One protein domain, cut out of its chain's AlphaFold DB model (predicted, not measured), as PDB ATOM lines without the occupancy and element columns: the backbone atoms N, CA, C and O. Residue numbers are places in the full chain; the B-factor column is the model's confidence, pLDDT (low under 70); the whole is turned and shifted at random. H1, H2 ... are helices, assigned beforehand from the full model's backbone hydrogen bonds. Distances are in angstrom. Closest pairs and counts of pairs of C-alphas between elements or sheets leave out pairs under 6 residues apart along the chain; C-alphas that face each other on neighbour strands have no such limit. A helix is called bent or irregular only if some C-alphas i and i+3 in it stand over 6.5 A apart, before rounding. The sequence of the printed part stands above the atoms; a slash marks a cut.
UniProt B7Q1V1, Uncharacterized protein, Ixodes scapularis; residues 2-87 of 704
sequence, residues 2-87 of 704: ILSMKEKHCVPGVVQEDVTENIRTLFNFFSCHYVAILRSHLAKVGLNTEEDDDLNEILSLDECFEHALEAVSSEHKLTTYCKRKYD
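What this domain is: This is residues 2 to 87 of the 704 residues of an uncharacterized protein of Ixodes scapularis (UniProt B7Q1V1). Look first for one long helix, H2, which makes the length of the printed part; after H2, residues 45 to 52 turn round, and a loose stretch holding the short helices H3 and H4 folds back along H2. At the end where H2 begins, the short H1 folds back on it as a hairpin, and H5 turns aside after H4, so that the middle holds just H2 and the returning chain. You have 86 residues printed, with five named helices in the order H1, H2, H3, H4, H5 and no named strand: the class is all helix. The whole is loose, with a radius of gyration of the C-alphas of 17.3 A, and a rod in outline, spanning 51 by 24 by 17 A.

Where its parts are: Find C-alpha 13 at (7.792, -18.858, 119.577); from there H2, residues 13 to 44, runs 46.6 A to C-alpha 44 at (37.855, 16.789, 118.806). Before it, H1 takes residues 2 to 8, beginning with C-alpha 2 at (17.795, -18.072, 118.795), and is 9.7 A long. After it come H3, residues 53 to 59, 9.9 A long, and H4, residues 63 to 70, 10.3 A long. H5, residues 75 to 85, is 15.2 A long and ends with C-alpha 85 at (23.229, -21.956, 105.946). No helix is bent or irregular.

How they stand to each other: Start from H2 and look at its residues 20 to 27, with which alone it touches H4; the closest C-alphas, those of Arg 24 and Leu 69, are 6.9 A apart. These two run opposite ways at a shallow tilt of 11 degrees. With residues 13 to 20 alone H2 touches H1, closest at the C-alphas of Ile 2 and Gln 16, 7.0 A apart; the two form a helical hairpin, running opposite ways at a steep tilt of 40 degrees. Farther along H2, H3 is close but not clearly touching: the closest C-alphas, of Val 35 and Leu 59, are 6.0 A apart, at a steep tilt of 47 degrees, opposite ways. H5 is close to H4 but not clearly touching, closest at the C-alphas of Glu 70 and Lys 77, 7.7 A apart, with a steep tilt of 58 degrees. H1 and H5 are apart, and so are H3 and H4. In H1, H2, H3, H4 and H5 every O i to N i+4 pair is within hydrogen-bond range.

The domain as a whole: Look at Cys 10 and Gly 46 for the two C-alphas farthest apart, 51.7 A. The printed part, residues 2 to 87, has no cut. No link is long: H2 to H3, with 8 residues between them, is short, and the other links are tight. The mean pLDDT of the printed part is 82.7, and residues 61 to 65 are under 70.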
ATOM      1  N   ILE A   2      19.244 -17.764 118.902       84.88
ATOM      2  CA  ILE A   2      17.795 -18.072 118.795       84.88
ATOM      3  C   ILE A   2      17.475 -19.578 118.796       84.88
ATOM      4  O   ILE A   2      16.660 -20.033 119.597       84.88
ATOM      5  N   LEU A   3      18.174 -20.387 117.987       86.00
ATOM      6  CA  LEU A   3      17.965 -21.844 117.978       86.00
ATOM      7  C   LEU A   3      18.223 -22.504 119.346       86.00
ATOM      8  O   LEU A   3      17.536 -23.459 119.701       86.00
ATOM      9  N   SER A   4      19.165 -21.982 120.141       86.75
ATOM     10  CA  SER A   4      19.402 -22.460 121.511       86.75
ATOM     11  C   SER A   4      18.191 -22.165 122.394       86.75
ATOM     12  O   SER A   4      17.703 -23.055 123.085       86.75
ATOM     13  N   MET A   5      17.648 -20.944 122.351       86.06
ATOM     14  CA  MET A   5      16.430 -20.614 123.102       86.06
ATOM     15  C   MET A   5      15.274 -21.543 122.717       86.06
ATOM     16  O   MET A   5      14.636 -22.135 123.588       86.06
ATOM     17  N   LYS A   6      15.062 -21.744 121.413       85.44
ATOM     18  CA  LYS A   6      13.972 -22.574 120.894       85.44
ATOM     19  C   LYS A   6      14.121 -24.050 121.243       85.44
ATOM     20  O   LYS A   6      13.168 -24.665 121.712       85.44
ATOM     21  N   GLU A   7      15.287 -24.641 121.002       86.19
ATOM     22  CA  GLU A   7      15.435 -26.102 121.013       86.19
ATOM     23  C   GLU A   7      16.162 -26.654 122.235       86.19
ATOM     24  O   GLU A   7      15.874 -27.775 122.660       86.19
ATOM     25  N   LYS A   8      17.064 -25.876 122.840       82.56
ATOM     26  CA  LYS A   8      17.733 -26.256 124.092       82.56
ATOM     27  C   LYS A   8      16.911 -25.832 125.305       82.56
ATOM     28  O   LYS A   8      16.749 -26.624 126.229       82.56
ATOM     29  N   HIS A   9      16.366 -24.616 125.287       85.69
ATOM     30  CA  HIS A   9      15.598 -24.059 126.408       85.69
ATOM     31  C   HIS A   9      14.078 -24.160 126.227       85.69
ATOM     32  O   HIS A   9      13.337 -23.877 127.162       85.69
ATOM     33  N   CYS A  10      13.612 -24.631 125.063       83.94
ATOM     34  CA  CYS A  10      12.193 -24.838 124.762       83.94
ATOM     35  C   CYS A  10      11.319 -23.586 124.962       83.94
ATOM     36  O   CYS A  10      10.151 -23.703 125.337       83.94
ATOM     37  N   VAL A  11      11.878 -22.401 124.704       85.00
ATOM     38  CA  VAL A  11      11.173 -21.118 124.817       85.00
ATOM     39  C   VAL A  11      10.046 -21.051 123.768       85.00
ATOM     40  O   VAL A  11      10.274 -21.472 122.631       85.00
ATOM     41  N   PRO A  12       8.833 -20.561 124.094       81.75
ATOM     42  CA  PRO A  12       7.748 -20.393 123.119       81.75
ATOM     43  C   PRO A  12       8.120 -19.464 121.954       81.75
ATOM     44  O   PRO A  12       8.948 -18.576 122.121       81.75
ATOM     45  N   GLY A  13       7.497 -19.651 120.783       79.19
ATOM     46  CA  GLY A  13       7.792 -18.858 119.577       79.19
ATOM     47  C   GLY A  13       7.577 -17.356 119.771       79.19
ATOM     48  O   GLY A  13       8.494 -16.590 119.521       79.19
ATOM     49  N   VAL A  14       6.431 -16.969 120.338       81.94
ATOM     50  CA  VAL A  14       6.094 -15.560 120.630       81.94
ATOM     51  C   VAL A  14       7.172 -14.894 121.493       81.94
ATOM     52  O   VAL A  14       7.667 -13.828 121.165       81.94
ATOM     53  N   VAL A  15       7.644 -15.587 122.533       84.00
ATOM     54  CA  VAL A  15       8.709 -15.071 123.408       84.00
ATOM     55  C   VAL A  15      10.039 -14.921 122.659       84.00
ATOM     56  O   VAL A  15      10.832 -14.047 122.981       84.00
ATOM     57  N   GLN A  16      10.324 -15.768 121.666       83.50
ATOM     58  CA  GLN A  16      11.535 -15.614 120.853       83.50
ATOM     59  C   GLN A  16      11.455 -14.389 119.948       83.50
ATOM     60  O   GLN A  16      12.468 -13.713 119.787       83.50
ATOM     61  N   GLU A  17      10.287 -14.123 119.364       84.25
ATOM     62  CA  GLU A  17      10.036 -12.936 118.541       84.25
ATOM     63  C   GLU A  17      10.199 -11.673 119.395       84.25
ATOM     64  O   GLU A  17      11.021 -10.825 119.053       84.25
ATOM     65  N   ASP A  18       9.579 -11.635 120.580       86.50
ATOM     66  CA  ASP A  18       9.732 -10.537 121.546       86.50
ATOM     67  C   ASP A  18      11.197 -10.327 121.963       86.50
ATOM     68  O   ASP A  18      11.699  -9.205 122.002       86.50
ATOM     69  N   VAL A  19      11.929 -11.404 122.284       86.31
ATOM     70  CA  VAL A  19      13.355 -11.308 122.645       86.31
ATOM     71  C   VAL A  19      14.190 -10.815 121.463       86.31
ATOM     72  O   VAL A  19      15.114 -10.033 121.666       86.31
ATOM     73  N   THR A  20      13.882 -11.246 120.240       85.06
ATOM     74  CA  THR A  20      14.598 -10.805 119.032       85.06
ATOM     75  C   THR A  20      14.374  -9.316 118.782       85.06
ATOM     76  O   THR A  20      15.336  -8.608 118.497       85.06
ATOM     77  N   GLU A  21      13.146  -8.830 118.962       85.94
ATOM     78  CA  GLU A  21      12.798  -7.413 118.810       85.94
ATOM     79  C   GLU A  21      13.439  -6.533 119.892       85.94
ATOM     80  O   GLU A  21      13.991  -5.470 119.605       85.94
ATOM     81  N   ASN A  22      13.462  -7.007 121.141       87.19
ATOM     82  CA  ASN A  22      14.150  -6.310 122.229       87.19
ATOM     83  C   ASN A  22      15.666  -6.240 121.996       87.19
ATOM     84  O   ASN A  22      16.285  -5.210 122.252       87.19
ATOM     85  N   ILE A  23      16.270  -7.323 121.493       85.88
ATOM     86  CA  ILE A  23      17.689  -7.346 121.116       85.88
ATOM     87  C   ILE A  23      17.950  -6.358 119.976       85.88
ATOM     88  O   ILE A  23      18.903  -5.591 120.075       85.88
ATOM     89  N   ARG A  24      17.098  -6.336 118.942       85.38
ATOM     90  CA  ARG A  24      17.170  -5.357 117.846       85.38
ATOM     91  C   ARG A  24      17.172  -3.929 118.380       85.38
ATOM     92  O   ARG A  24      18.106  -3.178 118.130       85.38
ATOM     93  N   THR A  25      16.177  -3.596 119.196       85.38
ATOM     94  CA  THR A  25      16.040  -2.268 119.806       85.38
ATOM     95  C   THR A  25      17.283  -1.878 120.611       85.38
ATOM     96  O   THR A  25      17.779  -0.760 120.486       85.38
ATOM     97  N   LEU A  26      17.815  -2.804 121.417       85.06
ATOM     98  CA  LEU A  26      18.998  -2.561 122.239       85.06
ATOM     99  C   LEU A  26      20.256  -2.335 121.390       85.06
ATOM    100  O   LEU A  26      21.026  -1.423 121.686       85.06
ATOM    101  N   PHE A  27      20.462  -3.138 120.343       83.00
ATOM    102  CA  PHE A  27      21.589  -2.965 119.427       83.00
ATOM    103  C   PHE A  27      21.508  -1.638 118.682       83.00
ATOM    104  O   PHE A  27      22.498  -0.917 118.685       83.00
ATOM    105  N   ASN A  28      20.344  -1.270 118.145       81.44
ATOM    106  CA  ASN A  28      20.168   0.004 117.443       81.44
ATOM    107  C   ASN A  28      20.420   1.192 118.380       81.44
ATOM    108  O   ASN A  28      21.085   2.156 118.010       81.44
ATOM    109  N   PHE A  29      19.961   1.100 119.633       83.00
ATOM    110  CA  PHE A  29      20.257   2.109 120.647       83.00
ATOM    111  C   PHE A  29      21.764   2.233 120.924       83.00
ATOM    112  O   PHE A  29      22.299   3.344 120.915       83.00
ATOM    113  N   PHE A  30      22.460   1.111 121.154       80.88
ATOM    114  CA  PHE A  30      23.904   1.122 121.392       80.88
ATOM    115  C   PHE A  30      24.685   1.605 120.175       80.88
ATOM    116  O   PHE A  30      25.576   2.426 120.344       80.88
ATOM    117  N   SER A  31      24.348   1.132 118.975       79.44
ATOM    118  CA  SER A  31      25.024   1.492 117.730       79.44
ATOM    119  C   SER A  31      24.941   2.997 117.487       79.44
ATOM    120  O   SER A  31      25.969   3.675 117.496       79.44
ATOM    121  N   CYS A  32      23.728   3.565 117.454       80.25
ATOM    122  CA  CYS A  32      23.531   5.001 117.254       80.25
ATOM    123  C   CYS A  32      24.259   5.850 118.306       80.25
ATOM    124  O   CYS A  32      24.889   6.855 117.973       80.25
ATOM    125  N   HIS A  33      24.189   5.466 119.587       83.81
ATOM    126  CA  HIS A  33      24.793   6.254 120.660       83.81
ATOM    127  C   HIS A  33      26.322   6.143 120.680       83.81
ATOM    128  O   HIS A  33      27.014   7.147 120.837       83.81
ATOM    129  N   TYR A  34      26.862   4.937 120.500       83.25
ATOM    130  CA  TYR A  34      28.302   4.702 120.516       83.25
ATOM    131  C   TYR A  34      28.975   5.314 119.285       83.25
ATOM    132  O   TYR A  34      30.017   5.953 119.421       83.25
ATOM    133  N   VAL A  35      28.344   5.226 118.109       83.75
ATOM    134  CA  VAL A  35      28.788   5.923 116.892       83.75
ATOM    135  C   VAL A  35      28.777   7.436 117.099       83.75
ATOM    136  O   VAL A  35      29.760   8.098 116.770       83.75
ATOM    137  N   ALA A  36      27.729   8.004 117.708       84.19
ATOM    138  CA  ALA A  36      27.688   9.437 118.009       84.19
ATOM    139  C   ALA A  36      28.814   9.875 118.968       84.19
ATOM    140  O   ALA A  36      29.441  10.916 118.752       84.19
ATOM    141  N   ILE A  37      29.116   9.070 119.996       86.25
ATOM    142  CA  ILE A  37      30.251   9.304 120.904       86.25
ATOM    143  C   ILE A  37      31.571   9.266 120.125       86.25
ATOM    144  O   ILE A  37      32.370  10.196 120.240       86.25
ATOM    145  N   LEU A  38      31.791   8.228 119.314       85.62
ATOM    146  CA  LEU A  38      33.003   8.078 118.507       85.62
ATOM    147  C   LEU A  38      33.193   9.261 117.554       85.62
ATOM    148  O   LEU A  38      34.261   9.869 117.567       85.62
ATOM    149  N   ARG A  39      32.148   9.658 116.814       86.56
ATOM    150  CA  ARG A  39      32.168  10.843 115.940       86.56
ATOM    151  C   ARG A  39      32.533  12.113 116.712       86.56
ATOM    152  O   ARG A  39      33.391  12.873 116.272       86.56
ATOM    153  N   SER A  40      31.957  12.317 117.900       87.12
ATOM    154  CA  SER A  40      32.285  13.471 118.752       87.12
ATOM    155  C   SER A  40      33.748  13.479 119.210       87.12
ATOM    156  O   SER A  40      34.380  14.535 119.245       87.12
ATOM    157  N   HIS A  41      34.306  12.319 119.568       88.44
ATOM    158  CA  HIS A  41      35.710  12.210 119.965       88.44
ATOM    159  C   HIS A  41      36.667  12.401 118.787       88.44
ATOM    160  O   HIS A  41      37.654  13.113 118.939       88.44
ATOM    161  N   LEU A  42      36.364  11.825 117.624       87.88
ATOM    162  CA  LEU A  42      37.168  11.971 116.409       87.88
ATOM    163  C   LEU A  42      37.216  13.431 115.941       87.88
ATOM    164  O   LEU A  42      38.305  13.962 115.714       87.88
ATOM    165  N   ALA A  43      36.071  14.122 115.957       86.69
ATOM    166  CA  ALA A  43      35.996  15.545 115.634       86.69
ATOM    167  C   ALA A  43      36.883  16.408 116.555       86.69
ATOM    168  O   ALA A  43      37.536  17.341 116.094       86.69
ATOM    169  N   LYS A  44      36.978  16.076 117.853       88.75
ATOM    170  CA  LYS A  44      37.855  16.789 118.806       88.75
ATOM    171  C   LYS A  44      39.347  16.626 118.511       88.75
ATOM    172  O   LYS A  44      40.130  17.472 118.931       88.75
ATOM    173  N   VAL A  45      39.740  15.552 117.828       89.38
ATOM    174  CA  VAL A  45      41.135  15.274 117.436       89.38
ATOM    175  C   VAL A  45      41.413  15.764 116.002       89.38
ATOM    176  O   VAL A  45      42.504  15.576 115.478       89.38
ATOM    177  N   GLY A  46      40.449  16.454 115.378       85.62
ATOM    178  CA  GLY A  46      40.589  17.030 114.039       85.62
ATOM    179  C   GLY A  46      40.331  16.046 112.899       85.62
ATOM    180  O   GLY A  46      40.663  16.358 111.761       85.62
ATOM    181  N   LEU A  47      39.746  14.876 113.181       82.94
ATOM    182  CA  LEU A  47      39.327  13.910 112.163       82.94
ATOM    183  C   LEU A  47      37.834  14.102 111.874       82.94
ATOM    184  O   LEU A  47      36.991  13.769 112.712       82.94
ATOM    185  N   ASN A  48      37.506  14.658 110.703       81.31
ATOM    186  CA  ASN A  48      36.120  14.808 110.268       81.31
ATOM    187  C   ASN A  48      35.633  13.514 109.609       81.31
ATOM    188  O   ASN A  48      36.028  13.174 108.499       81.31
ATOM    189  N   THR A  49      34.740  12.805 110.294       77.50
ATOM    190  CA  THR A  49      34.193  11.532 109.814       77.50
ATOM    191  C   THR A  49      33.252  11.687 108.619       77.50
ATOM    192  O   THR A  49      32.859  10.681 108.057       77.50
ATOM    193  N   GLU A  50      32.813  12.903 108.279       76.75
ATOM    194  CA  GLU A  50      31.968  13.171 107.100       76.75
ATOM    195  C   GLU A  50      32.789  13.439 105.827       76.75
ATOM    196  O   GLU A  50      32.235  13.408 104.733       76.75
ATOM    197  N   GLU A  51      34.092  13.699 105.966       78.56
ATOM    198  CA  GLU A  51      35.021  13.950 104.851       78.56
ATOM    199  C   GLU A  51      35.919  12.741 104.543       78.56
ATOM    200  O   GLU A  51      36.556  12.702 103.493       78.56
ATOM    201  N   ASP A  52      35.978  11.769 105.458       81.94
ATOM    202  CA  ASP A  52      36.730  10.521 105.323       81.94
ATOM    203  C   ASP A  52      35.752   9.366 105.062       81.94
ATOM    204  O   ASP A  52      35.070   8.889 105.976       81.94
ATOM    205  N   ASP A  53      35.657   8.958 103.795       80.06
ATOM    206  CA  ASP A  53      34.718   7.932 103.329       80.06
ATOM    207  C   ASP A  53      34.935   6.581 104.034       80.06
ATOM    208  O   ASP A  53      33.960   5.942 104.435       80.06
ATOM    209  N   ASP A  54      36.193   6.185 104.268       79.44
ATOM    210  CA  ASP A  54      36.537   4.922 104.935       79.44
ATOM    211  C   ASP A  54      36.078   4.947 106.402       79.44
ATOM    212  O   ASP A  54      35.488   3.991 106.919       79.44
ATOM    213  N   LEU A  55      36.317   6.064 107.097       77.75
ATOM    214  CA  LEU A  55      35.900   6.233 108.487       77.75
ATOM    215  C   LEU A  55      34.375   6.303 108.618       77.75
ATOM    216  O   LEU A  55      33.809   5.770 109.579       77.75
ATOM    217  N   ASN A  56      33.705   6.950 107.662       80.19
ATOM    218  CA  ASN A  56      32.252   7.026 107.625       80.19
ATOM    219  C   ASN A  56      31.621   5.652 107.379       80.19
ATOM    220  O   ASN A  56      30.640   5.307 108.042       80.19
ATOM    221  N   GLU A  57      32.198   4.854 106.478       79.50
ATOM    222  CA  GLU A  57      31.759   3.485 106.197       79.50
ATOM    223  C   GLU A  57      31.910   2.595 107.441       79.50
ATOM    224  O   GLU A  57      30.948   1.947 107.861       79.50
ATOM    225  N   ILE A  58      33.069   2.637 108.116       76.25
ATOM    226  CA  ILE A  58      33.321   1.867 109.347       76.25
ATOM    227  C   ILE A  58      32.341   2.249 110.468       76.25
ATOM    228  O   ILE A  58      31.863   1.390 111.211       76.25
ATOM    229  N   LEU A  59      32.031   3.538 110.616       77.06
ATOM    230  CA  LEU A  59      31.114   4.028 111.647       77.06
ATOM    231  C   LEU A  59      29.634   3.819 111.292       77.06
ATOM    232  O   LEU A  59      28.782   4.006 112.157       77.06
ATOM    233  N   SER A  60      29.328   3.406 110.062       71.81
ATOM    234  CA  SER A  60      27.966   3.160 109.567       71.81
ATOM    235  C   SER A  60      27.625   1.666 109.439       71.81
ATOM    236  O   SER A  60      26.627   1.315 108.816       71.81
ATOM    237  N   LEU A  61      28.413   0.774 110.058       64.69
ATOM    238  CA  LEU A  61      28.292  -0.700 110.031       64.69
ATOM    239  C   LEU A  61      27.024  -1.291 110.717       64.69
ATOM    240  O   LEU A  61      27.050  -2.413 111.230       64.69
ATOM    241  N   ASP A  62      25.894  -0.580 110.698       62.38
ATOM    242  CA  ASP A  62      24.593  -1.023 111.234       62.38
ATOM    243  C   ASP A  62      23.997  -2.209 110.446       62.38
ATOM    244  O   ASP A  62      23.292  -3.064 110.996       62.38
ATOM    245  N   GLU A  63      24.323  -2.322 109.156       63.97
ATOM    246  CA  GLU A  63      23.702  -3.292 108.247       63.97
ATOM    247  C   GLU A  63      23.954  -4.752 108.653       63.97
ATOM    248  O   GLU A  63      23.084  -5.611 108.490       63.97
ATOM    249  N   CYS A  64      25.123  -5.057 109.227       64.12
ATOM    250  CA  CYS A  64      25.492  -6.433 109.573       64.12
ATOM    251  C   CYS A  64      24.563  -7.045 110.634       64.12
ATOM    252  O   CYS A  64      24.171  -8.214 110.521       64.12
ATOM    253  N   PHE A  65      24.200  -6.272 111.662       69.69
ATOM    254  CA  PHE A  65      23.339  -6.749 112.745       69.69
ATOM    255  C   PHE A  65      21.874  -6.797 112.322       69.69
ATOM    256  O   PHE A  65      21.198  -7.793 112.604       69.69
ATOM    257  N   GLU A  66      21.400  -5.797 111.580       72.81
ATOM    258  CA  GLU A  66      20.032  -5.800 111.063       72.81
ATOM    259  C   GLU A  66      19.798  -6.944 110.071       72.81
ATOM    260  O   GLU A  66      18.824  -7.691 110.203       72.81
ATOM    261  N   HIS A  67      20.741  -7.210 109.160       72.94
ATOM    262  CA  HIS A  67      20.664  -8.382 108.284       72.94
ATOM    263  C   HIS A  67      20.643  -9.707 109.062       72.94
ATOM    264  O   HIS A  67      19.932 -10.646 108.679       72.94
ATOM    265  N   ALA A  68      21.398  -9.805 110.161       72.06
ATOM    266  CA  ALA A  68      21.421 -10.997 111.002       72.06
ATOM    267  C   ALA A  68      20.098 -11.205 111.763       72.06
ATOM    268  O   ALA A  68      19.631 -12.343 111.875       72.06
ATOM    269  N   LEU A  69      19.482 -10.130 112.260       80.25
ATOM    270  CA  LEU A  69      18.217 -10.173 112.998       80.25
ATOM    271  C   LEU A  69      17.014 -10.366 112.073       80.25
ATOM    272  O   LEU A  69      16.065 -11.069 112.424       80.25
ATOM    273  N   GLU A  70      17.062  -9.820 110.862       81.81
ATOM    274  CA  GLU A  70      16.009  -9.999 109.865       81.81
ATOM    275  C   GLU A  70      15.898 -11.460 109.408       81.81
ATOM    276  O   GLU A  70      14.804 -12.005 109.253       81.81
ATOM    277  N   ALA A  71      17.027 -12.160 109.293       81.94
ATOM    278  CA  ALA A  71      17.048 -13.589 108.992       81.94
ATOM    279  C   ALA A  71      16.336 -14.468 110.041       81.94
ATOM    280  O   ALA A  71      16.023 -15.628 109.756       81.94
ATOM    281  N   VAL A  72      16.087 -13.945 111.244       83.44
ATOM    282  CA  VAL A  72      15.474 -14.670 112.365       83.44
ATOM    283  C   VAL A  72      14.205 -13.999 112.900       83.44
ATOM    284  O   VAL A  72      13.682 -14.450 113.915       83.44
ATOM    285  N   SER A  73      13.673 -12.985 112.205       80.75
ATOM    286  CA  SER A  73      12.512 -12.198 112.658       80.75
ATOM    287  C   SER A  73      11.175 -12.944 112.605       80.75
ATOM    288  O   SER A  73      10.187 -12.476 113.155       80.75
ATOM    289  N   SER A  74      11.126 -14.121 111.973       84.19
ATOM    290  CA  SER A  74       9.971 -15.021 112.031       84.19
ATOM    291  C   SER A  74      10.388 -16.484 111.916       84.19
ATOM    292  O   SER A  74      11.477 -16.807 111.428       84.19
ATOM    293  N   GLU A  75       9.497 -17.406 112.297       83.50
ATOM    294  CA  GLU A  75       9.751 -18.846 112.149       83.50
ATOM    295  C   GLU A  75      10.030 -19.247 110.691       83.50
ATOM    296  O   GLU A  75      10.892 -20.095 110.434       83.50
ATOM    297  N   HIS A  76       9.348 -18.619 109.730       88.06
ATOM    298  CA  HIS A  76       9.569 -18.872 108.310       88.06
ATOM    299  C   HIS A  76      10.979 -18.447 107.879       88.06
ATOM    300  O   HIS A  76      11.707 -19.254 107.297       88.06
ATOM    301  N   LYS A  77      11.395 -17.218 108.217       88.94
ATOM    302  CA  LYS A  77      12.728 -16.701 107.866       88.94
ATOM    303  C   LYS A  77      13.836 -17.510 108.534       88.94
ATOM    304  O   LYS A  77      14.760 -17.935 107.844       88.94
ATOM    305  N   LEU A  78      13.678 -17.849 109.818       87.94
ATOM    306  CA  LEU A  78      14.615 -18.707 110.544       87.94
ATOM    307  C   LEU A  78      14.761 -20.076 109.871       87.94
ATOM    308  O   LEU A  78      15.875 -20.576 109.707       87.94
ATOM    309  N   THR A  79      13.646 -20.689 109.468       90.19
ATOM    310  CA  THR A  79      13.656 -21.991 108.790       90.19
ATOM    311  C   THR A  79      14.369 -21.891 107.442       90.19
ATOM    312  O   THR A  79      15.262 -22.690 107.163       90.19
ATOM    313  N   THR A  80      14.042 -20.886 106.629       91.56
ATOM    314  CA  THR A  80      14.695 -20.628 105.334       91.56
ATOM    315  C   THR A  80      16.192 -20.365 105.495       91.56
ATOM    316  O   THR A  80      17.006 -20.919 104.752       91.56
ATOM    317  N   TYR A  81      16.583 -19.599 106.514       90.00
ATOM    318  CA  TYR A  81      17.983 -19.371 106.848       90.00
ATOM    319  C   TYR A  81      18.693 -20.680 107.214       90.00
ATOM    320  O   TYR A  81      19.766 -20.961 106.683       90.00
ATOM    321  N   CYS A  82      18.076 -21.521 108.052       91.69
ATOM    322  CA  CYS A  82      18.631 -22.822 108.433       91.69
ATOM    323  C   CYS A  82      18.783 -23.772 107.239       91.69
ATOM    324  O   CYS A  82      19.786 -24.474 107.160       91.69
ATOM    325  N   LYS A  83      17.840 -23.778 106.286       91.62
ATOM    326  CA  LYS A  83      17.983 -24.548 105.037       91.62
ATOM    327  C   LYS A  83      19.206 -24.108 104.243       91.62
ATOM    328  O   LYS A  83      19.972 -24.947 103.792       91.62
ATOM    329  N   ARG A  84      19.393 -22.795 104.101       89.19
ATOM    330  CA  ARG A  84      20.459 -22.214 103.279       89.19
ATOM    331  C   ARG A  84      21.844 -22.304 103.920       89.19
ATOM    332  O   ARG A  84      22.824 -22.443 103.200       89.19
ATOM    333  N   LYS A  85      21.944 -22.130 105.242       88.00
ATOM    334  CA  LYS A  85      23.229 -21.956 105.946       88.00
ATOM    335  C   LYS A  85      23.618 -23.119 106.852       88.00
ATOM    336  O   LYS A  85      24.796 -23.251 107.154       88.00
ATOM    337  N   TYR A  86      22.663 -23.940 107.283       88.62
ATOM    338  CA  TYR A  86      22.887 -25.000 108.272       88.62
ATOM    339  C   TYR A  86      22.358 -26.358 107.808       88.62
ATOM    340  O   TYR A  86      21.982 -27.170 108.648       88.62
ATOM    341  N   ASP A  87      22.269 -26.587 106.492       91.81
ATOM    342  CA  ASP A  87      21.836 -27.848 105.874       91.81
ATOM    343  C   ASP A  87      20.654 -28.493 106.627       91.81
ATOM    344  O   ASP A  87      20.752 -29.604 107.154       91.81
TER     345      ASP A  87